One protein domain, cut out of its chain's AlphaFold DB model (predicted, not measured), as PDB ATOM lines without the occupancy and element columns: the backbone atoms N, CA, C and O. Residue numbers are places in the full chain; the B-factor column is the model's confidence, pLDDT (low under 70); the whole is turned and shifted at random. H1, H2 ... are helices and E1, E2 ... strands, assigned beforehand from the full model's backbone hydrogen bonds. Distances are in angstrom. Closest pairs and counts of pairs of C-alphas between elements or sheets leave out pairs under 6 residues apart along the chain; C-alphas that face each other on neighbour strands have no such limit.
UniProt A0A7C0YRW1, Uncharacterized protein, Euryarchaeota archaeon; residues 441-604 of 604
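AT A GLANCE: This is residues 441 to 604 of the 604 residues of an uncharacterized protein of Euryarchaeota archaeon (UniProt A0A7C0YRW1). With little regular structure, this is a small closed six-strand barrel amid long loops, H2 outside it. H1 and H3 lie away from the barrel, and the loop of residues 526 to 568 reaches far out. The printed part has 164 residues, 52 in named elements: E1 H1 E2 H2 E3 E4 E5 H3 E6, class mixed. It is compact, radius of gyration of the C-alphas 17.6 A, spans 55 by 39 by 30 A.

IN THESE COORDINATES: E1, residues 449 to 454, begins at C-alpha (11.494, -29.752, 6.526). E5 is 521 to 525, E2 479 to 481, E3 496 to 500. E4, 506 to 513, 20.7 A, bends by 55 degrees at 510. E6, 597 to 603, 18.7 A, ends at C-alpha (7.935, -17.144, 1.674). H1 is 468 to 471, H2 483 to 489, H3 569 to 575.

HOW THE PARTS SIT: Round the mixed barrel run E1, E5, E2, E4, E3, E6 and back to E1. In the hairpin E3 and E4, N 499 and O 507 are 2.8 A apart, within hydrogen-bond range. H2 is on the barrel at a height of 8.1 A; H1 and H3 are not on it. Every O i to N i+4 pair is within hydrogen-bond range in H2, 2 of 3 in H3; H1 is too short for one.

THE WHOLE: The C-alphas farthest apart, of Asp 442 and Gly 542, are 56.2 A apart. Links E1 to H1, E5 to H3 and H3 to E6 are long. The printed part has no cut; no printed residue is under pLDDT 70.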
ATOM      1  N   SER A 441       6.431 -40.493  13.796       95.56
ATOM      2  CA  SER A 441       6.062 -40.770  12.401       95.56
ATOM      3  C   SER A 441       4.653 -41.337  12.219       95.56
ATOM      4  O   SER A 441       4.135 -41.293  11.108       95.56
ATOM      5  N   ASP A 442       4.032 -41.866  13.277       96.56
ATOM      6  CA  ASP A 442       2.640 -42.331  13.230       96.56
ATOM      7  C   ASP A 442       1.654 -41.148  13.282       96.56
ATOM      8  O   ASP A 442       0.489 -41.290  12.910       96.56
ATOM      9  N   HIS A 443       2.126 -39.975  13.722       96.38
ATOM     10  CA  HIS A 443       1.317 -38.770  13.938       96.38
ATOM     11  C   HIS A 443       1.679 -37.627  12.991       96.38
ATOM     12  O   HIS A 443       0.811 -36.843  12.609       96.38
ATOM     13  N   TRP A 444       2.954 -37.507  12.625       96.69
ATOM     14  CA  TRP A 444       3.494 -36.405  11.837       96.69
ATOM     15  C   TRP A 444       4.200 -36.895  10.575       96.69
ATOM     16  O   TRP A 444       4.868 -37.929  10.564       96.69
ATOM     17  N   ASP A 445       4.127 -36.090   9.514       96.06
ATOM     18  CA  ASP A 445       4.919 -36.304   8.306       96.06
ATOM     19  C   ASP A 445       6.371 -35.856   8.531       96.06
ATOM     20  O   ASP A 445       6.743 -34.703   8.304       96.06
ATOM     21  N   MET A 446       7.202 -36.799   8.976       93.69
ATOM     22  CA  MET A 446       8.627 -36.579   9.243       93.69
ATOM     23  C   MET A 446       9.474 -36.379   7.972       93.69
ATOM     24  O   MET A 446      10.676 -36.149   8.085       93.69
ATOM     25  N   SER A 447       8.881 -36.455   6.769       93.44
ATOM     26  CA  SER A 447       9.566 -36.141   5.503       93.44
ATOM     27  C   SER A 447       9.594 -34.640   5.181       93.44
ATOM     28  O   SER A 447      10.318 -34.207   4.276       93.44
ATOM     29  N   LYS A 448       8.821 -33.837   5.924       96.44
ATOM     30  CA  LYS A 448       8.834 -32.374   5.834       96.44
ATOM     31  C   LYS A 448      10.169 -31.785   6.292       96.44
ATOM     32  O   LYS A 448      11.031 -32.462   6.847       96.44
ATOM     33  N   TYR A 449      10.328 -30.486   6.052       97.56
ATOM     34  CA  TYR A 449      11.494 -29.752   6.526       97.56
ATOM     35  C   TYR A 449      11.547 -29.795   8.054       97.56
ATOM     36  O   TYR A 449      10.540 -29.550   8.710       97.56
ATOM     37  N   LEU A 450      12.706 -30.109   8.619       96.69
ATOM     38  CA  LEU A 450      12.870 -30.253  10.058       96.69
ATOM     39  C   LEU A 450      13.431 -28.968  10.669       96.69
ATOM     40  O   LEU A 450      14.414 -28.410  10.186       96.69
ATOM     41  N   LEU A 451      12.830 -28.521  11.765       96.31
ATOM     42  CA  LEU A 451      13.229 -27.319  12.484       96.31
ATOM     43  C   LEU A 451      13.825 -27.660  13.852       96.31
ATOM     44  O   LEU A 451      13.347 -28.554  14.562       96.31
ATOM     45  N   GLY A 452      14.865 -26.929  14.237       94.81
ATOM     46  CA  GLY A 452      15.453 -26.971  15.570       94.81
ATOM     47  C   GLY A 452      15.947 -25.606  16.039       94.81
ATOM     48  O   GLY A 452      15.635 -24.563  15.467       94.81
ATOM     49  N   THR A 453      16.740 -25.618  17.103       93.88
ATOM     50  CA  THR A 453      17.359 -24.421  17.669       93.88
ATOM     51  C   THR A 453      18.855 -24.631  17.873       93.88
ATOM     52  O   THR A 453      19.347 -25.753  17.810       93.88
ATOM     53  N   ASN A 454      19.589 -23.559  18.146       92.88
ATOM     54  CA  ASN A 454      20.979 -23.631  18.572       92.88
ATOM     55  C   ASN A 454      21.320 -22.483  19.527       92.88
ATOM     56  O   ASN A 454      20.471 -21.664  19.890       92.88
ATOM     57  N   LYS A 455      22.577 -22.458  19.973       92.19
ATOM     58  CA  LYS A 455      23.119 -21.412  20.837       92.19
ATOM     59  C   LYS A 455      24.342 -20.777  20.208       92.19
ATOM     60  O   LYS A 455      25.130 -21.455  19.551       92.19
ATOM     61  N   ARG A 456      24.535 -19.498  20.508       91.00
ATOM     62  CA  ARG A 456      25.784 -18.791  20.240       91.00
ATOM     63  C   ARG A 456      26.704 -18.829  21.441       91.00
ATOM     64  O   ARG A 456      26.247 -18.863  22.578       91.00
ATOM     65  N   TRP A 457      28.005 -18.809  21.180       90.62
ATOM     66  CA  TRP A 457      29.021 -18.830  22.229       90.62
ATOM     67  C   TRP A 457      29.057 -17.512  23.015       90.62
ATOM     68  O   TRP A 457      29.396 -17.528  24.194       90.62
ATOM     69  N   GLN A 458      28.681 -16.389  22.389       93.56
ATOM     70  CA  GLN A 458      28.667 -15.080  23.040       93.56
ATOM     71  C   GLN A 458      27.419 -14.833  23.902       93.56
ATOM     72  O   GLN A 458      27.477 -14.009  24.809       93.56
ATOM     73  N   HIS A 459      26.307 -15.546  23.669       93.75
ATOM     74  CA  HIS A 459      25.076 -15.381  24.451       93.75
ATOM     75  C   HIS A 459      24.868 -16.502  25.473       93.75
ATOM     76  O   HIS A 459      25.094 -17.681  25.203       93.75
ATOM     77  N   THR A 460      24.355 -16.151  26.656       91.50
ATOM     78  CA  THR A 460      24.002 -17.128  27.697       91.50
ATOM     79  C   THR A 460      22.492 -17.217  27.862       91.50
ATOM     80  O   THR A 460      21.897 -16.540  28.700       91.50
ATOM     81  N   GLN A 461      21.879 -18.137  27.109       90.44
ATOM     82  CA  GLN A 461      20.422 -18.342  27.104       90.44
ATOM     83  C   GLN A 461      19.676 -17.040  26.735       90.44
ATOM     84  O   GLN A 461      20.235 -16.193  26.050       90.44
ATOM     85  N   GLY A 462      18.428 -16.859  27.173       89.81
ATOM     86  CA  GLY A 462      17.611 -15.681  26.843       89.81
ATOM     87  C   GLY A 462      17.844 -14.456  27.726       89.81
ATOM     88  O   GLY A 462      16.884 -13.784  28.052       89.81
ATOM     89  N   ARG A 463      19.060 -14.234  28.239       90.31
ATOM     90  CA  ARG A 463      19.300 -13.208  29.279       90.31
ATOM     91  C   ARG A 463      20.417 -12.232  28.968       90.31
ATOM     92  O   ARG A 463      20.688 -11.351  29.755       90.31
ATOM     93  N   THR A 464      21.137 -12.417  27.868       92.50
ATOM     94  CA  THR A 464      22.281 -11.552  27.542       92.50
ATOM     95  C   THR A 464      22.023 -10.681  26.319       92.50
ATOM     96  O   THR A 464      22.958 -10.072  25.810       92.50
ATOM     97  N   ALA A 465      20.776 -10.631  25.840       91.81
ATOM     98  CA  ALA A 465      20.361  -9.764  24.739       91.81
ATOM     99  C   ALA A 465      20.391  -8.277  25.133       91.81
ATOM    100  O   ALA A 465      20.679  -7.418  24.308       91.81
ATOM    101  N   GLU A 466      20.185  -7.964  26.412       91.19
ATOM    102  CA  GLU A 466      20.299  -6.604  26.957       91.19
ATOM    103  C   GLU A 466      21.743  -6.073  26.998       91.19
ATOM    104  O   GLU A 466      21.979  -4.867  27.079       91.19
ATOM    105  N   ASN A 467      22.744  -6.955  26.892       93.12
ATOM    106  CA  ASN A 467      24.128  -6.535  26.752       93.12
ATOM    107  C   ASN A 467      24.403  -6.152  25.291       93.12
ATOM    108  O   ASN A 467      24.713  -6.988  24.438       93.12
ATOM    109  N   LEU A 468      24.337  -4.850  25.021       92.50
ATOM    110  CA  LEU A 468      24.475  -4.292  23.677       92.50
ATOM    111  C   LEU A 468      25.856  -4.515  23.037       92.50
ATOM    112  O   LEU A 468      25.975  -4.398  21.817       92.50
ATOM    113  N   TRP A 469      26.895  -4.853  23.811       94.94
ATOM    114  CA  TRP A 469      28.184  -5.274  23.247       94.94
ATOM    115  C   TRP A 469      28.138  -6.692  22.684       94.94
ATOM    116  O   TRP A 469      28.864  -6.989  21.745       94.94
ATOM    117  N   LEU A 470      27.294  -7.569  23.228       93.81
ATOM    118  CA  LEU A 470      27.087  -8.905  22.666       93.81
ATOM    119  C   LEU A 470      26.191  -8.823  21.429       93.81
ATOM    120  O   LEU A 470      26.525  -9.403  20.398       93.81
ATOM    121  N   MET A 471      25.132  -8.008  21.488       92.44
ATOM    122  CA  MET A 471      24.276  -7.739  20.325       92.44
ATOM    123  C   MET A 471      25.021  -7.043  19.181       92.44
ATOM    124  O   MET A 471      24.651  -7.200  18.026       92.44
ATOM    125  N   SER A 472      26.082  -6.273  19.437       91.94
ATOM    126  CA  SER A 472      26.849  -5.662  18.341       91.94
ATOM    127  C   SER A 472      27.704  -6.668  17.559       91.94
ATOM    128  O   SER A 472      28.061  -6.379  16.417       91.94
ATOM    129  N   LEU A 473      28.011  -7.840  18.134       93.75
ATOM    130  CA  LEU A 473      28.725  -8.925  17.448       93.75
ATOM    131  C   LEU A 473      27.815  -9.676  16.469       93.75
ATOM    132  O   LEU A 473      28.254 -10.053  15.385       93.75
ATOM    133  N   GLU A 474      26.554  -9.879  16.848       92.62
ATOM    134  CA  GLU A 474      25.520 -10.513  16.031       92.62
ATOM    135  C   GLU A 474      24.193  -9.789  16.312       92.62
ATOM    136  O   GLU A 474      23.578 -10.039  17.342       92.62
ATOM    137  N   PRO A 475      23.761  -8.842  15.458       92.25
ATOM    138  CA  PRO A 475      22.657  -7.933  15.786       92.25
ATOM    139  C   PRO A 475      21.266  -8.543  15.642       92.25
ATOM    140  O   PRO A 475      20.285  -7.909  16.015       92.25
ATOM    141  N   THR A 476      21.150  -9.727  15.050       94.94
ATOM    142  CA  THR A 476      19.871 -10.389  14.803       94.94
ATOM    143  C   THR A 476      20.100 -11.869  14.495       94.94
ATOM    144  O   THR A 476      21.220 -12.273  14.183       94.94
ATOM    145  N   ASN A 477      19.031 -12.658  14.529       96.12
ATOM    146  CA  ASN A 477      19.005 -14.055  14.116       96.12
ATOM    147  C   ASN A 477      17.889 -14.302  13.088       96.12
ATOM    148  O   ASN A 477      17.104 -13.419  12.737       96.12
ATOM    149  N   GLY A 478      17.774 -15.553  12.659       96.50
ATOM    150  CA  GLY A 478      16.656 -16.032  11.864       96.50
ATOM    151  C   GLY A 478      16.795 -17.518  11.562       96.50
ATOM    152  O   GLY A 478      17.537 -18.217  12.250       96.50
ATOM    153  N   LEU A 479      16.080 -17.989  10.545       97.81
ATOM    154  CA  LEU A 479      16.163 -19.362  10.073       97.81
ATOM    155  C   LEU A 479      17.437 -19.555   9.249       97.81
ATOM    156  O   LEU A 479      17.531 -19.081   8.113       97.81
ATOM    157  N   GLU A 480      18.393 -20.287   9.809       98.06
ATOM    158  CA  GLU A 480      19.546 -20.800   9.078       98.06
ATOM    159  C   GLU A 480      19.111 -21.967   8.178       98.06
ATOM    160  O   GLU A 480      18.515 -22.938   8.649       98.06
ATOM    161  N   ILE A 481      19.396 -21.877   6.875       98.31
ATOM    162  CA  ILE A 481      18.930 -22.840   5.862       98.31
ATOM    163  C   ILE A 481      20.010 -23.150   4.822       98.31
ATOM    164  O   ILE A 481      20.803 -22.285   4.441       98.31
ATOM    165  N   ASN A 482      20.031 -24.390   4.328       98.50
ATOM    166  CA  ASN A 482      20.930 -24.806   3.254       98.50
ATOM    167  C   ASN A 482      20.577 -24.105   1.918       98.50
ATOM    168  O   ASN A 482      19.392 -23.916   1.633       98.50
ATOM    169  N   PRO A 483      21.549 -23.786   1.035       98.62
ATOM    170  CA  PRO A 483      21.255 -23.202  -0.279       98.62
ATOM    171  C   PRO A 483      20.298 -24.022  -1.152       98.62
ATOM    172  O   PRO A 483      19.532 -23.446  -1.921       98.62
ATOM    173  N   THR A 484      20.317 -25.352  -1.036       98.25
ATOM    174  CA  THR A 484      19.417 -26.244  -1.787       98.25
ATOM    175  C   THR A 484      17.964 -26.021  -1.385       98.25
ATOM    176  O   THR A 484      17.087 -25.909  -2.242       98.25
ATOM    177  N   ASP A 485      17.704 -25.905  -0.085       98.38
ATOM    178  CA  ASP A 485      16.363 -25.640   0.422       98.38
ATOM    179  C   ASP A 485      15.954 -24.187   0.175       98.38
ATOM    180  O   ASP A 485      14.819 -23.928  -0.212       98.38
ATOM    181  N   ALA A 486      16.884 -23.236   0.294       98.50
ATOM    182  CA  ALA A 486      16.629 -21.845  -0.069       98.50
ATOM    183  C   ALA A 486      16.157 -21.724  -1.533       98.50
ATOM    184  O   ALA A 486      15.149 -21.072  -1.812       98.50
ATOM    185  N   ALA A 487      16.808 -22.442  -2.456       98.31
ATOM    186  CA  ALA A 487      16.375 -22.539  -3.848       98.31
ATOM    187  C   ALA A 487      15.004 -23.225  -3.991       98.31
ATOM    188  O   ALA A 487      14.152 -22.722  -4.724       98.31
ATOM    189  N   LYS A 488      14.759 -24.327  -3.265       97.94
ATOM    190  CA  LYS A 488      13.466 -25.040  -3.239       97.94
ATOM    191  C   LYS A 488      12.308 -24.131  -2.812       97.94
ATOM    192  O   LYS A 488      11.230 -24.216  -3.394       97.94
ATOM    193  N   TYR A 489      12.523 -23.272  -1.817       98.00
ATOM    194  CA  TYR A 489      11.509 -22.350  -1.291       98.00
ATOM    195  C   TYR A 489      11.519 -20.967  -1.966       98.00
ATOM    196  O   TYR A 489      10.688 -20.122  -1.637       98.00
ATOM    197  N   GLY A 490      12.424 -20.721  -2.920       98.00
ATOM    198  CA  GLY A 490      12.511 -19.452  -3.650       98.00
ATOM    199  C   GLY A 490      12.924 -18.259  -2.778       98.00
ATOM    200  O   GLY A 490      12.445 -17.141  -2.997       98.00
ATOM    201  N   VAL A 491      13.780 -18.490  -1.780       98.50
ATOM    202  CA  VAL A 491      14.243 -17.478  -0.819       98.50
ATOM    203  C   VAL A 491      15.747 -17.235  -0.911       98.50
ATOM    204  O   VAL A 491      16.521 -18.126  -1.254       98.50
ATOM    205  N   ILE A 492      16.160 -16.018  -0.572       98.19
ATOM    206  CA  ILE A 492      17.558 -15.624  -0.367       98.19
ATOM    207  C   ILE A 492      17.747 -15.065   1.045       98.19
ATOM    208  O   ILE A 492      16.775 -14.760   1.737       98.19
ATOM    209  N   SER A 493      18.998 -14.906   1.488       98.31
ATOM    210  CA  SER A 493      19.276 -14.266   2.778       98.31
ATOM    211  C   SER A 493      18.638 -12.877   2.846       98.31
ATOM    212  O   SER A 493      18.801 -12.077   1.925       98.31
ATOM    213  N   GLY A 494      17.940 -12.588   3.943       97.06
ATOM    214  CA  GLY A 494      17.187 -11.344   4.127       97.06
ATOM    215  C   GLY A 494      15.698 -11.434   3.792       97.06
ATOM    216  O   GLY A 494      14.930 -10.635   4.328       97.06
ATOM    217  N   ASP A 495      15.267 -12.418   2.994       98.50
ATOM    218  CA  ASP A 495      13.839 -12.714   2.839       98.50
ATOM    219  C   ASP A 495      13.237 -13.174   4.173       98.50
ATOM    220  O   ASP A 495      13.951 -13.603   5.082       98.50
ATOM    221  N   LYS A 496      11.908 -13.121   4.290       98.38
ATOM    222  CA  LYS A 496      11.182 -13.686   5.430       98.38
ATOM    223  C   LYS A 496      10.401 -14.922   5.014       98.38
ATOM    224  O   LYS A 496       9.887 -15.010   3.898       98.38
ATOM    225  N   VAL A 497      10.295 -15.865   5.939       98.00
ATOM    226  CA  VAL A 497       9.463 -17.058   5.796       98.00
ATOM    227  C   VAL A 497       8.532 -17.202   6.988       98.00
ATOM    228  O   VAL A 497       8.918 -16.919   8.120       98.00
ATOM    229  N   GLU A 498       7.313 -17.651   6.719       97.69
ATOM    230  CA  GLU A 498       6.376 -18.176   7.703       97.69
ATOM    231  C   GLU A 498       6.625 -19.677   7.827       97.69
ATOM    232  O   GLU A 498       6.659 -20.403   6.828       97.69
ATOM    233  N   VAL A 499       6.788 -20.120   9.064       97.00
ATOM    234  CA  VAL A 499       6.896 -21.518   9.457       97.00
ATOM    235  C   VAL A 499       5.583 -21.916  10.116       97.00
ATOM    236  O   VAL A 499       5.073 -21.169  10.946       97.00
ATOM    237  N   THR A 500       5.024 -23.068   9.745       96.69
ATOM    238  CA  THR A 500       3.849 -23.659  10.409       96.69
ATOM    239  C   THR A 500       4.207 -25.031  10.971       96.69
ATOM    240  O   THR A 500       4.677 -25.890  10.223       96.69
ATOM    241  N   ASP A 501       4.007 -25.231  12.273       95.12
ATOM    242  CA  ASP A 501       4.269 -26.509  12.944       95.12
ATOM    243  C   ASP A 501       3.048 -27.458  12.926       95.12
ATOM    244  O   ASP A 501       1.959 -27.055  12.504       95.12
ATOM    245  N   PRO A 502       3.191 -28.729  13.355       95.50
ATOM    246  CA  PRO A 502       2.093 -29.697  13.342       95.50
ATOM    247  C   PRO A 502       0.882 -29.323  14.205       95.50
ATOM    248  O   PRO A 502      -0.201 -29.862  13.986       95.50
ATOM    249  N   SER A 503       1.037 -28.408  15.165       94.44
ATOM    250  CA  SER A 503      -0.072 -27.874  15.961       94.44
ATOM    251  C   SER A 503      -0.807 -26.729  15.255       94.44
ATOM    252  O   SER A 503      -1.819 -26.252  15.757       94.44
ATOM    253  N   GLY A 504      -0.330 -26.299  14.083       92.81
ATOM    254  CA  GLY A 504      -0.870 -25.174  13.325       92.81
ATOM    255  C   GLY A 504      -0.336 -23.816  13.779       92.81
ATOM    256  O   GLY A 504      -0.760 -22.792  13.235       92.81
ATOM    257  N   ASN A 505       0.602 -23.787  14.732       91.88
ATOM    258  CA  ASN A 505       1.191 -22.543  15.207       91.88
ATOM    259  C   ASN A 505       2.140 -21.977  14.157       91.88
ATOM    260  O   ASN A 505       2.851 -22.714  13.468       91.88
ATOM    261  N   LYS A 506       2.154 -20.647  14.056       93.81
ATOM    262  CA  LYS A 506       2.900 -19.917  13.033       93.81
ATOM    263  C   LYS A 506       3.925 -18.981  13.636       93.81
ATOM    264  O   LYS A 506       3.633 -18.283  14.604       93.81
ATOM    265  N   SER A 507       5.083 -18.908  13.001       94.62
ATOM    266  CA  SER A 507       6.155 -17.971  13.334       94.62
ATOM    267  C   SER A 507       6.814 -17.442  12.067       94.62
ATOM    268  O   SER A 507       6.755 -18.069  11.009       94.62
ATOM    269  N   VAL A 508       7.400 -16.247  12.151       96.31
ATOM    270  CA  VAL A 508       8.057 -15.593  11.013       96.31
ATOM    271  C   VAL A 508       9.525 -15.374  11.332       96.31
ATOM    272  O   VAL A 508       9.864 -14.766  12.347       96.31
ATOM    273  N   HIS A 509      10.389 -15.816  10.423       97.69
ATOM    274  CA  HIS A 509      11.837 -15.734  10.572       97.69
ATOM    275  C   HIS A 509      12.473 -15.107   9.333       97.69
ATOM    276  O   HIS A 509      12.072 -15.388   8.202       97.69
ATOM    277  N   GLN A 510      13.486 -14.268   9.541       97.81
ATOM    278  CA  GLN A 510      14.378 -13.848   8.462       97.81
ATOM    279  C   GLN A 510      15.246 -15.035   8.029       97.81
ATOM    280  O   GLN A 510      15.664 -15.831   8.860       97.81
ATOM    281  N   VAL A 511      15.522 -15.170   6.738       98.50
ATOM    282  CA  VAL A 511      16.322 -16.263   6.184       98.50
ATOM    283  C   VAL A 511      17.810 -15.919   6.236       98.50
ATOM    284  O   VAL A 511      18.218 -14.829   5.828       98.50
ATOM    285  N   PHE A 512      18.621 -16.884   6.671       97.94
ATOM    286  CA  PHE A 512      20.081 -16.870   6.606       97.94
ATOM    287  C   PHE A 512      20.568 -18.104   5.842       97.94
ATOM    288  O   PHE A 512      20.627 -19.211   6.372       97.94
ATOM    289  N   VAL A 513      20.912 -17.925   4.567       98.38
ATOM    290  CA  VAL A 513      21.411 -19.023   3.733       98.38
ATOM    291  C   VAL A 513      22.861 -19.338   4.098       98.38
ATOM    292  O   VAL A 513      23.728 -18.467   4.020       98.38
ATOM    293  N   THR A 514      23.136 -20.591   4.462       97.25
ATOM    294  CA  THR A 514      24.466 -21.054   4.881       97.25
ATOM    295  C   THR A 514      24.737 -22.502   4.467       97.25
ATOM    296  O   THR A 514      23.868 -23.368   4.528       97.25
ATOM    297  N   ASN A 515      25.987 -22.797   4.095       96.94
ATOM    298  CA  ASN A 515      26.444 -24.160   3.795       96.94
ATOM    299  C   ASN A 515      26.670 -25.023   5.049       96.94
ATOM    300  O   ASN A 515      26.994 -26.200   4.926       96.94
ATOM    301  N   THR A 516      26.534 -24.451   6.249       95.19
ATOM    302  CA  THR A 516      26.708 -25.177   7.518       95.19
ATOM    303  C   THR A 516      25.486 -26.007   7.905       95.19
ATOM    304  O   THR A 516      25.595 -26.857   8.784       95.19
ATOM    305  N   MET A 517      24.339 -25.787   7.252       96.38
ATOM    306  CA  MET A 517      23.102 -26.528   7.498       96.38
ATOM    307  C   MET A 517      22.962 -27.728   6.561       96.38
ATOM    308  O   MET A 517      23.237 -27.634   5.362       96.38
ATOM    309  N   ARG A 518      22.503 -28.862   7.102       94.94
ATOM    310  CA  ARG A 518      22.158 -30.059   6.319       94.94
ATOM    311  C   ARG A 518      20.889 -29.786   5.493       94.94
ATOM    312  O   ARG A 518      19.942 -29.247   6.054       94.94
ATOM    313  N   PRO A 519      20.815 -30.209   4.215       96.69
ATOM    314  CA  PRO A 519      19.577 -30.118   3.449       96.69
ATOM    315  C   PRO A 519      18.376 -30.772   4.154       96.69
ATOM    316  O   PRO A 519      18.503 -31.866   4.711       96.69
ATOM    317  N   GLY A 520      17.218 -30.116   4.111       96.75
ATOM    318  CA  GLY A 520      15.985 -30.539   4.778       96.75
ATOM    319  C   GLY A 520      15.927 -30.244   6.283       96.75
ATOM    320  O   GLY A 520      14.974 -30.673   6.931       96.75
ATOM    321  N   TYR A 521      16.914 -29.540   6.846       96.75
ATOM    322  CA  TYR A 521      16.953 -29.149   8.255       96.75
ATOM    323  C   TYR A 521      17.444 -27.707   8.424       96.75
ATOM    324  O   TYR A 521      18.379 -27.277   7.748       96.75
ATOM    325  N   GLY A 522      16.844 -26.971   9.357       97.12
ATOM    326  CA  GLY A 522      17.268 -25.619   9.709       97.12
ATOM    327  C   GLY A 522      17.087 -25.311  11.183       97.12
ATOM    328  O   GLY A 522      16.375 -26.007  11.908       97.12
ATOM    329  N   GLU A 523      17.733 -24.237  11.620       96.50
ATOM    330  CA  GLU A 523      17.732 -23.828  13.020       96.50
ATOM    331  C   GLU A 523      17.446 -22.341  13.164       96.50
ATOM    332  O   GLU A 523      17.888 -21.527  12.356       96.50
ATOM    333  N   VAL A 524      16.731 -21.995  14.232       96.38
ATOM    334  CA  VAL A 524      16.598 -20.615  14.702       96.38
ATOM    335  C   VAL A 524      17.331 -20.497  16.029       96.38
ATOM    336  O   VAL A 524      17.014 -21.174  17.015       96.38
ATOM    337  N   THR A 525      18.349 -19.648  16.049       94.12
ATOM    338  CA  THR A 525      19.210 -19.456  17.216       94.12
ATOM    339  C   THR A 525      18.462 -18.814  18.375       94.12
ATOM    340  O   THR A 525      17.762 -17.827  18.188       94.12
ATOM    341  N   GLN A 526      18.619 -19.335  19.589       92.44
ATOM    342  CA  GLN A 526      18.054 -18.709  20.789       92.44
ATOM    343  C   GLN A 526      18.855 -17.447  21.188       92.44
ATOM    344  O   GLN A 526      19.967 -17.268  20.696       92.44
ATOM    345  N   SER A 527      18.303 -16.611  22.081       93.81
ATOM    346  CA  SER A 527      18.880 -15.365  22.649       93.81
ATOM    347  C   SER A 527      18.486 -14.060  21.947       93.81
ATOM    348  O   SER A 527      18.935 -12.999  22.364       93.81
ATOM    349  N   PHE A 528      17.647 -14.127  20.916       95.81
ATOM    350  CA  PHE A 528      17.203 -12.991  20.102       95.81
ATOM    351  C   PHE A 528      15.676 -12.875  20.060       95.81
ATOM    352  O   PHE A 528      14.966 -13.797  20.471       95.81
ATOM    353  N   GLY A 529      15.167 -11.773  19.505       95.31
ATOM    354  CA  GLY A 529      13.734 -11.583  19.269       95.31
ATOM    355  C   GLY A 529      12.911 -11.418  20.545       95.31
ATOM    356  O   GLY A 529      11.779 -11.898  20.597       95.31
ATOM    357  N   HIS A 530      13.488 -10.793  21.572       96.38
ATOM    358  CA  HIS A 530      12.756 -10.414  22.776       96.38
ATOM    359  C   HIS A 530      11.664  -9.379  22.444       96.38
ATOM    360  O   HIS A 530      11.858  -8.499  21.609       96.38
ATOM    361  N   TRP A 531      10.501  -9.478  23.082       95.00
ATOM    362  CA  TRP A 531       9.438  -8.460  23.006       95.00
ATOM    363  C   TRP A 531       9.239  -7.717  24.332       95.00
ATOM    364  O   TRP A 531       8.442  -6.775  24.392       95.00
ATOM    365  N   GLU A 532       9.975  -8.135  25.364       94.75
ATOM    366  CA  GLU A 532      10.240  -7.409  26.603       94.75
ATOM    367  C   GLU A 532      11.770  -7.318  26.787       94.75
ATOM    368  O   GLU A 532      12.470  -6.988  25.829       94.75
ATOM    369  N   LEU A 533      12.306  -7.543  27.990       93.88
ATOM    370  CA  LEU A 533      13.732  -7.472  28.349       93.88
ATOM    371  C   LEU A 533      14.385  -6.120  27.999       93.88
ATOM    372  O   LEU A 533      15.562  -6.033  27.671       93.88
ATOM    373  N   GLY A 534      13.602  -5.039  28.014       92.31
ATOM    374  CA  GLY A 534      14.071  -3.712  27.605       92.31
ATOM    375  C   GLY A 534      14.155  -3.502  26.089       92.31
ATOM    376  O   GLY A 534      14.784  -2.549  25.648       92.31
ATOM    377  N   SER A 535      13.511  -4.339  25.270       95.31
ATOM    378  CA  SER A 535      13.396  -4.132  23.813       95.31
ATOM    379  C   SER A 535      12.545  -2.926  23.400       95.31
ATOM    380  O   SER A 535      12.634  -2.462  22.262       95.31
ATOM    381  N   LYS A 536      11.727  -2.404  24.315       94.12
ATOM    382  CA  LYS A 536      10.823  -1.271  24.100       94.12
ATOM    383  C   LYS A 536      10.722  -0.416  25.357       94.12
ATOM    384  O   LYS A 536      11.053  -0.877  26.449       94.12
ATOM    385  N   ASP A 537      10.259   0.816  25.181       93.44
ATOM    386  CA  ASP A 537       9.940   1.698  26.300       93.44
ATOM    387  C   ASP A 537       8.839   1.064  27.168       93.44
ATOM    388  O   ASP A 537       7.859   0.524  26.650       93.44
ATOM    389  N   ILE A 538       9.016   1.138  28.485       90.81
ATOM    390  CA  ILE A 538       8.031   0.707  29.478       90.81
ATOM    391  C   ILE A 538       7.481   1.958  30.148       90.81
ATOM    392  O   ILE A 538       8.196   2.659  30.870       90.81
ATOM    393  N   ASP A 539       6.199   2.217  29.921       88.38
ATOM    394  CA  ASP A 539       5.470   3.268  30.616       88.38
ATOM    395  C   ASP A 539       5.114   2.811  32.034       88.38
ATOM    396  O   ASP A 539       4.680   1.679  32.250       88.38
ATOM    397  N   ILE A 540       5.297   3.702  33.007       88.25
ATOM    398  CA  ILE A 540       4.971   3.461  34.414       88.25
ATOM    399  C   ILE A 540       3.944   4.515  34.829       88.25
ATOM    400  O   ILE A 540       4.188   5.715  34.684       88.25
ATOM    401  N   GLU A 541       2.793   4.066  35.330       89.38
ATOM    402  CA  GLU A 541       1.725   4.944  35.820       89.38
ATOM    403  C   GLU A 541       2.247   5.868  36.931       89.38
ATOM    404  O   GLU A 541       2.931   5.424  37.854       89.38
ATOM    405  N   GLY A 542       1.955   7.169  36.831       89.56
ATOM    406  CA  GLY A 542       2.472   8.186  37.754       89.56
ATOM    407  C   GLY A 542       3.912   8.635  37.467       89.56
ATOM    408  O   GLY A 542       4.446   9.480  38.187       89.56
ATOM    409  N   HIS A 543       4.537   8.094  36.416       85.31
ATOM    410  CA  HIS A 543       5.862   8.469  35.920       85.31
ATOM    411  C   HIS A 543       5.822   8.774  34.410       85.31
ATOM    412  O   HIS A 543       6.744   8.429  33.665       85.31
ATOM    413  N   GLU A 544       4.760   9.429  33.932       83.88
ATOM    414  CA  GLU A 544       4.562   9.730  32.512       83.88
ATOM    415  C   GLU A 544       5.749  10.527  31.940       83.88
ATOM    416  O   GLU A 544       6.174  11.547  32.485       83.88
ATOM    417  N   GLY A 545       6.316  10.048  30.829       77.38
ATOM    418  CA  GLY A 545       7.507  10.639  30.207       77.38
ATOM    419  C   GLY A 545       8.844  10.277  30.873       77.38
ATOM    420  O   GLY A 545       9.886  10.544  30.281       77.38
ATOM    421  N   ASN A 546       8.819   9.612  32.032       81.00
ATOM    422  CA  ASN A 546       9.987   9.147  32.790       81.00
ATOM    423  C   ASN A 546       9.961   7.624  33.045       81.00
ATOM    424  O   ASN A 546      10.546   7.150  34.018       81.00
ATOM    425  N   GLY A 547       9.275   6.861  32.188       83.88
ATOM    426  CA  GLY A 547       9.319   5.396  32.191       83.88
ATOM    427  C   GLY A 547      10.707   4.832  31.851       83.88
ATOM    428  O   GLY A 547      11.665   5.571  31.597       83.88
ATOM    429  N   ILE A 548      10.830   3.505  31.818       88.62
ATOM    430  CA  ILE A 548      12.100   2.840  31.493       88.62
ATOM    431  C   ILE A 548      12.295   2.892  29.979       88.62
ATOM    432  O   ILE A 548      11.461   2.401  29.223       88.62
ATOM    433  N   LYS A 549      13.403   3.487  29.527       91.19
ATOM    434  CA  LYS A 549      13.749   3.523  28.104       91.19
ATOM    435  C   LYS A 549      14.272   2.176  27.631       91.19
ATOM    436  O   LYS A 549      15.173   1.615  28.252       91.19
ATOM    437  N   GLY A 550      13.716   1.699  26.524       93.25
ATOM    438  CA  GLY A 550      14.159   0.480  25.867       93.25
ATOM    439  C   GLY A 550      15.142   0.739  24.730       93.25
ATOM    440  O   GLY A 550      15.356   1.869  24.289       93.25
ATOM    441  N   ASP A 551      15.715  -0.344  24.217       94.44
ATOM    442  CA  ASP A 551      16.566  -0.362  23.036       94.44
ATOM    443  C   ASP A 551      16.075  -1.428  22.052       94.44
ATOM    444  O   ASP A 551      16.162  -2.631  22.307       94.44
ATOM    445  N   ALA A 552      15.600  -0.983  20.887       94.62
ATOM    446  CA  ALA A 552      15.024  -1.855  19.863       94.62
ATOM    447  C   ALA A 552      15.979  -2.961  19.376       94.62
ATOM    448  O   ALA A 552      15.523  -3.956  18.813       94.62
ATOM    449  N   ARG A 553      17.297  -2.825  19.596       94.69
ATOM    450  CA  ARG A 553      18.267  -3.882  19.278       94.69
ATOM    451  C   ARG A 553      18.053  -5.133  20.120       94.69
ATOM    452  O   ARG A 553      18.256  -6.221  19.602       94.69
ATOM    453  N   VAL A 554      17.606  -5.002  21.369       95.56
ATOM    454  CA  VAL A 554      17.329  -6.159  22.237       95.56
ATOM    455  C   VAL A 554      16.202  -7.019  21.656       95.56
ATOM    456  O   VAL A 554      16.241  -8.246  21.747       95.56
ATOM    457  N   GLY A 555      15.235  -6.388  20.980       95.38
ATOM    458  CA  GLY A 555      14.140  -7.085  20.307       95.38
ATOM    459  C   GLY A 555      14.414  -7.506  18.866       95.38
ATOM    460  O   GLY A 555      13.519  -8.012  18.191       95.38
ATOM    461  N   ALA A 556      15.632  -7.312  18.359       95.19
ATOM    462  CA  ALA A 556      15.965  -7.700  16.998       95.19
ATOM    463  C   ALA A 556      15.984  -9.229  16.840       95.19
ATOM    464  O   ALA A 556      16.524  -9.958  17.673       95.19
ATOM    465  N   GLY A 557      15.444  -9.716  15.719       95.44
ATOM    466  CA  GLY A 557      15.382 -11.144  15.405       95.44
ATOM    467  C   GLY A 557      14.028 -11.781  15.711       95.44
ATOM    468  O   GLY A 557      12.983 -11.153  15.561       95.44
ATOM    469  N   SER A 558      14.045 -13.060  16.073       94.69
ATOM    470  CA  SER A 558      12.856 -13.891  16.282       94.69
ATOM    471  C   SER A 558      13.129 -15.022  17.279       94.69
ATOM    472  O   SER A 558      14.262 -15.485  17.405       94.69
ATOM    473  N   THR A 559      12.081 -15.499  17.953       92.75
ATOM    474  CA  THR A 559      12.131 -16.698  18.803       92.75
ATOM    475  C   THR A 559      11.419 -17.871  18.132       92.75
ATOM    476  O   THR A 559      10.426 -17.683  17.435       92.75
ATOM    477  N   ILE A 560      11.913 -19.086  18.364       91.81
ATOM    478  CA  ILE A 560      11.291 -20.348  17.925       91.81
ATOM    479  C   ILE A 560      10.355 -20.947  18.983       91.81
ATOM    480  O   ILE A 560       9.517 -21.794  18.692       91.81
ATOM    481  N   CYS A 561      10.475 -20.502  20.235       92.94
ATOM    482  CA  CYS A 561       9.701 -21.042  21.350       92.94
ATOM    483  C   CYS A 561       8.200 -20.709  21.255       92.94
ATOM    484  O   CYS A 561       7.394 -21.312  21.963       92.94
ATOM    485  N   ARG A 562       7.818 -19.770  20.376       85.81
ATOM    486  CA  ARG A 562       6.435 -19.372  20.077       85.81
ATOM    487  C   ARG A 562       6.148 -19.580  18.588       85.81
ATOM    488  O   ARG A 562       6.373 -18.682  17.785       85.81
ATOM    489  N   GLY A 563       5.662 -20.773  18.247       78.00
ATOM    490  CA  GLY A 563       5.438 -21.218  16.868       78.00
ATOM    491  C   GLY A 563       6.701 -21.826  16.257       78.00
ATOM    492  O   GLY A 563       7.675 -21.126  15.994       78.00
ATOM    493  N   GLY A 564       6.693 -23.142  16.041       82.38
ATOM    494  CA  GLY A 564       7.864 -23.907  15.586       82.38
ATOM    495  C   GLY A 564       8.224 -25.095  16.483       82.38
ATOM    496  O   GLY A 564       9.099 -25.885  16.132       82.38
ATOM    497  N   MET A 565       7.547 -25.247  17.623       93.75
ATOM    498  CA  MET A 565       7.683 -26.384  18.535       93.75
ATOM    499  C   MET A 565       6.284 -26.860  18.922       93.75
ATOM    500  O   MET A 565       5.631 -26.247  19.764       93.75
ATOM    501  N   ALA A 566       5.828 -27.928  18.272       95.19
ATOM    502  CA  ALA A 566       4.459 -28.418  18.391       95.19
ATOM    503  C   ALA A 566       4.200 -29.215  19.673       95.19
ATOM    504  O   ALA A 566       5.094 -29.868  20.217       95.19
ATOM    505  N   ALA A 567       2.938 -29.189  20.096       96.12
ATOM    506  CA  ALA A 567       2.395 -29.990  21.183       96.12
ATOM    507  C   ALA A 567       2.547 -31.497  20.920       96.12
ATOM    508  O   ALA A 567       2.448 -31.949  19.778       96.12
ATOM    509  N   ASP A 568       2.747 -32.281  21.979       96.31
ATOM    510  CA  ASP A 568       2.795 -33.739  21.904       96.31
ATOM    511  C   ASP A 568       1.482 -34.292  21.324       96.31
ATOM    512  O   ASP A 568       0.412 -33.981  21.850       96.31
ATOM    513  N   PRO A 569       1.527 -35.123  20.268       96.31
ATOM    514  CA  PRO A 569       0.313 -35.573  19.594       96.31
ATOM    515  C   PRO A 569      -0.527 -36.523  20.461       96.31
ATOM    516  O   PRO A 569      -1.753 -36.516  20.357       96.31
ATOM    517  N   SER A 570       0.106 -37.308  21.340       94.25
ATOM    518  CA  SER A 570      -0.596 -38.255  22.213       94.25
ATOM    519  C   SER A 570      -1.339 -37.545  23.347       94.25
ATOM    520  O   SER A 570      -2.469 -37.911  23.664       94.25
ATOM    521  N   VAL A 571      -0.755 -36.481  23.905       92.69
ATOM    522  CA  VAL A 571      -1.415 -35.642  24.914       92.69
ATOM    523  C   VAL A 571      -2.443 -34.721  24.262       92.69
ATOM    524  O   VAL A 571      -3.549 -34.585  24.781       92.69
ATOM    525  N   LEU A 572      -2.145 -34.154  23.089       94.00
ATOM    526  CA  LEU A 572      -3.078 -33.299  22.351       94.00
ATOM    527  C   LEU A 572      -4.365 -34.046  21.982       94.00
ATOM    528  O   LEU A 572      -5.452 -33.478  22.062       94.00
ATOM    529  N   ALA A 573      -4.270 -35.333  21.637       91.31
ATOM    530  CA  ALA A 573      -5.441 -36.175  21.404       91.31
ATOM    531  C   ALA A 573      -6.344 -36.314  22.648       91.31
ATOM    532  O   ALA A 573      -7.539 -36.579  22.512       91.31
ATOM    533  N   MET A 574      -5.790 -36.129  23.851       85.69
ATOM    534  CA  MET A 574      -6.528 -36.156  25.116       85.69
ATOM    535  C   MET A 574      -7.094 -34.784  25.499       85.69
ATOM    536  O   MET A 574      -8.214 -34.713  26.001       85.69
ATOM    537  N   THR A 575      -6.321 -33.712  25.307       86.69
ATOM    538  CA  THR A 575      -6.660 -32.357  25.780       86.69
ATOM    539  C   THR A 575      -7.465 -31.553  24.760       86.69
ATOM    540  O   THR A 575      -8.303 -30.742  25.145       86.69
ATOM    541  N   GLY A 576      -7.226 -31.767  23.464       91.94
ATOM    542  CA  GLY A 576      -7.836 -31.013  22.368       91.94
ATOM    543  C   GLY A 576      -7.369 -29.556  22.247       91.94
ATOM    544  O   GLY A 576      -7.911 -28.833  21.415       91.94
ATOM    545  N   ASP A 577      -6.389 -29.125  23.047       93.56
ATOM    546  CA  ASP A 577      -5.903 -27.743  23.087       93.56
ATOM    547  C   ASP A 577      -4.364 -27.695  22.966       93.56
ATOM    548  O   ASP A 577      -3.653 -28.005  23.934       93.56
ATOM    549  N   PRO A 578      -3.815 -27.318  21.795       93.81
ATOM    550  CA  PRO A 578      -2.370 -27.234  21.599       93.81
ATOM    551  C   PRO A 578      -1.715 -26.114  22.420       93.81
ATOM    552  O   PRO A 578      -0.530 -26.216  22.735       93.81
ATOM    553  N   ASP A 579      -2.473 -25.095  22.836       93.56
ATOM    554  CA  ASP A 579      -1.954 -23.971  23.621       93.56
ATOM    555  C   ASP A 579      -1.842 -24.307  25.117       93.56
ATOM    556  O   ASP A 579      -1.287 -23.534  25.906       93.56
ATOM    557  N   ARG A 580      -2.358 -25.471  25.523       93.88
ATOM    558  CA  ARG A 580      -2.254 -26.023  26.882       93.88
ATOM    559  C   ARG A 580      -1.504 -27.349  26.935       93.88
ATOM    560  O   ARG A 580      -1.450 -27.955  28.001       93.88
ATOM    561  N   THR A 581      -0.927 -27.792  25.822       94.44
ATOM    562  CA  THR A 581      -0.252 -29.089  25.721       94.44
ATOM    563  C   THR A 581       1.249 -28.898  25.538       94.44
ATOM    564  O   THR A 581       1.699 -28.162  24.657       94.44
ATOM    565  N   GLY A 582       2.043 -29.555  26.383       93.25
ATOM    566  CA  GLY A 582       3.499 -29.532  26.293       93.25
ATOM    567  C   GLY A 582       4.004 -30.181  25.004       93.25
ATOM    568  O   GLY A 582       3.284 -30.903  24.325       93.25
ATOM    569  N   VAL A 583       5.262 -29.927  24.655       95.38
ATOM    570  CA  VAL A 583       5.924 -30.620  23.538       95.38
ATOM    571  C   VAL A 583       6.168 -32.105  23.853       95.38
ATOM    572  O   VAL A 583       6.174 -32.460  25.037       95.38
ATOM    573  N   PRO A 584       6.455 -32.969  22.853       95.31
ATOM    574  CA  PRO A 584       6.919 -34.326  23.121       95.31
ATOM    575  C   PRO A 584       8.083 -34.347  24.110       95.31
ATOM    576  O   PRO A 584       9.042 -33.578  23.986       95.31
ATOM    577  N   ALA A 585       8.018 -35.248  25.078       92.38
ATOM    578  CA  ALA A 585       8.998 -35.393  26.135       92.38
ATOM    579  C   ALA A 585       9.364 -36.864  26.341       92.38
ATOM    580  O   ALA A 585       8.584 -37.773  26.073       92.38
ATOM    581  N   ASP A 586      10.571 -37.097  26.849       90.94
ATOM    582  CA  ASP A 586      11.014 -38.434  27.228       90.94
ATOM    583  C   ASP A 586      10.062 -39.038  28.278       90.94
ATOM    584  O   ASP A 586      10.019 -38.531  29.399       90.94
ATOM    585  N   PRO A 587       9.333 -40.134  27.989       88.31
ATOM    586  CA  PRO A 587       8.318 -40.676  28.900       88.31
ATOM    587  C   PRO A 587       8.908 -41.259  30.192       88.31
ATOM    588  O   PRO A 587       8.179 -41.604  31.120       88.31
ATOM    589  N   VAL A 588      10.234 -41.372  30.261       86.50
ATOM    590  CA  VAL A 588      10.977 -41.874  31.412       86.50
ATOM    591  C   VAL A 588      11.401 -40.736  32.349       86.50
ATOM    592  O   VAL A 588      11.088 -40.786  33.542       86.50
ATOM    593  N   GLY A 589      12.127 -39.739  31.828       82.06
ATOM    594  CA  GLY A 589      12.741 -38.658  32.609       82.06
ATOM    595  C   GLY A 589      12.159 -37.258  32.383       82.06
ATOM    596  O   GLY A 589      12.533 -36.334  33.098       82.06
ATOM    597  N   GLY A 590      11.262 -37.072  31.413       86.25
ATOM    598  CA  GLY A 590      10.569 -35.805  31.147       86.25
ATOM    599  C   GLY A 590      11.375 -34.747  30.397       86.25
ATOM    600  O   GLY A 590      10.975 -33.588  30.343       86.25
ATOM    601  N   SER A 591      12.511 -35.110  29.798       88.25
ATOM    602  CA  SER A 591      13.274 -34.179  28.956       88.25
ATOM    603  C   SER A 591      12.449 -33.766  27.736       88.25
ATOM    604  O   SER A 591      12.029 -34.623  26.959       88.25
ATOM    605  N   ALA A 592      12.233 -32.465  27.556       91.38
ATOM    606  CA  ALA A 592      11.460 -31.919  26.447       91.38
ATOM    607  C   ALA A 592      12.241 -31.956  25.121       91.38
ATOM    608  O   ALA A 592      13.433 -31.639  25.062       91.38
ATOM    609  N   MET A 593      11.552 -32.288  24.030       93.88
ATOM    610  CA  MET A 593      12.100 -32.220  22.681       93.88
ATOM    611  C   MET A 593      12.328 -30.763  22.254       93.88
ATOM    612  O   MET A 593      11.455 -29.909  22.388       93.88
ATOM    613  N   GLN A 594      13.504 -30.470  21.699       92.75
ATOM    614  CA  GLN A 594      13.868 -29.126  21.212       92.75
ATOM    615  C   GLN A 594      14.275 -29.108  19.735       92.75
ATOM    616  O   GLN A 594      14.431 -28.037  19.153       92.75
ATOM    617  N   TYR A 595      14.457 -30.278  19.117       92.25
ATOM    618  CA  TYR A 595      15.017 -30.387  17.771       92.25
ATOM    619  C   TYR A 595      14.285 -31.416  16.922       92.25
ATOM    620  O   TYR A 595      14.128 -32.563  17.350       92.25
ATOM    621  N   GLY A 596      14.039 -31.075  15.659       92.12
ATOM    622  CA  GLY A 596      13.534 -31.994  14.642       92.12
ATOM    623  C   GLY A 596      12.013 -32.012  14.556       92.12
ATOM    624  O   GLY A 596      11.440 -33.092  14.449       92.12
ATOM    625  N   TYR A 597      11.380 -30.841  14.645       96.00
ATOM    626  CA  TYR A 597       9.947 -30.682  14.393       96.00
ATOM    627  C   TYR A 597       9.697 -30.571  12.883       96.00
ATOM    628  O   TYR A 597      10.337 -29.731  12.250       96.00
ATOM    629  N   PRO A 598       8.804 -31.378  12.288       97.00
ATOM    630  CA  PRO A 598       8.460 -31.251  10.876       97.00
ATOM    631  C   PRO A 598       7.572 -30.028  10.647       97.00
ATOM    632  O   PRO A 598       6.513 -29.918  11.253       97.00
ATOM    633  N   VAL A 599       7.977 -29.119   9.764       97.50
ATOM    634  CA  VAL A 599       7.287 -27.847   9.521       97.50
ATOM    635  C   VAL A 599       7.029 -27.591   8.038       97.50
ATOM    636  O   VAL A 599       7.764 -28.057   7.162       97.50
ATOM    637  N   ASP A 600       5.997 -26.799   7.761       97.25
ATOM    638  CA  ASP A 600       5.772 -26.195   6.449       97.25
ATOM    639  C   ASP A 600       6.437 -24.814   6.388       97.25
ATOM    640  O   ASP A 600       6.350 -24.034   7.336       97.25
ATOM    641  N   ILE A 601       7.090 -24.506   5.263       97.19
ATOM    642  CA  ILE A 601       7.781 -23.229   5.030       97.19
ATOM    643  C   ILE A 601       7.150 -22.521   3.838       97.19
ATOM    644  O   ILE A 601       7.003 -23.102   2.759       97.19
ATOM    645  N   ARG A 602       6.830 -21.237   4.017       96.88
ATOM    646  CA  ARG A 602       6.294 -20.365   2.969       96.88
ATOM    647  C   ARG A 602       6.984 -19.005   2.991       96.88
ATOM    648  O   ARG A 602       7.065 -18.379   4.039       96.88
ATOM    649  N   LYS A 603       7.431 -18.517   1.832       97.31
ATOM    650  CA  LYS A 603       7.935 -17.144   1.674       97.31
ATOM    651  C   LYS A 603       6.825 -16.118   1.949       97.31
ATOM    652  O   LYS A 603       5.701 -16.320   1.486       97.31
ATOM    653  N   VAL A 604       7.151 -15.052   2.681       94.62
ATOM    654  CA  VAL A 604       6.225 -13.966   3.065       94.62
ATOM    655  C   VAL A 604       6.560 -12.681   2.331       94.62
ATOM    656  O   VAL A 604       7.768 -12.370   2.221       94.62
TER     657      VAL A 604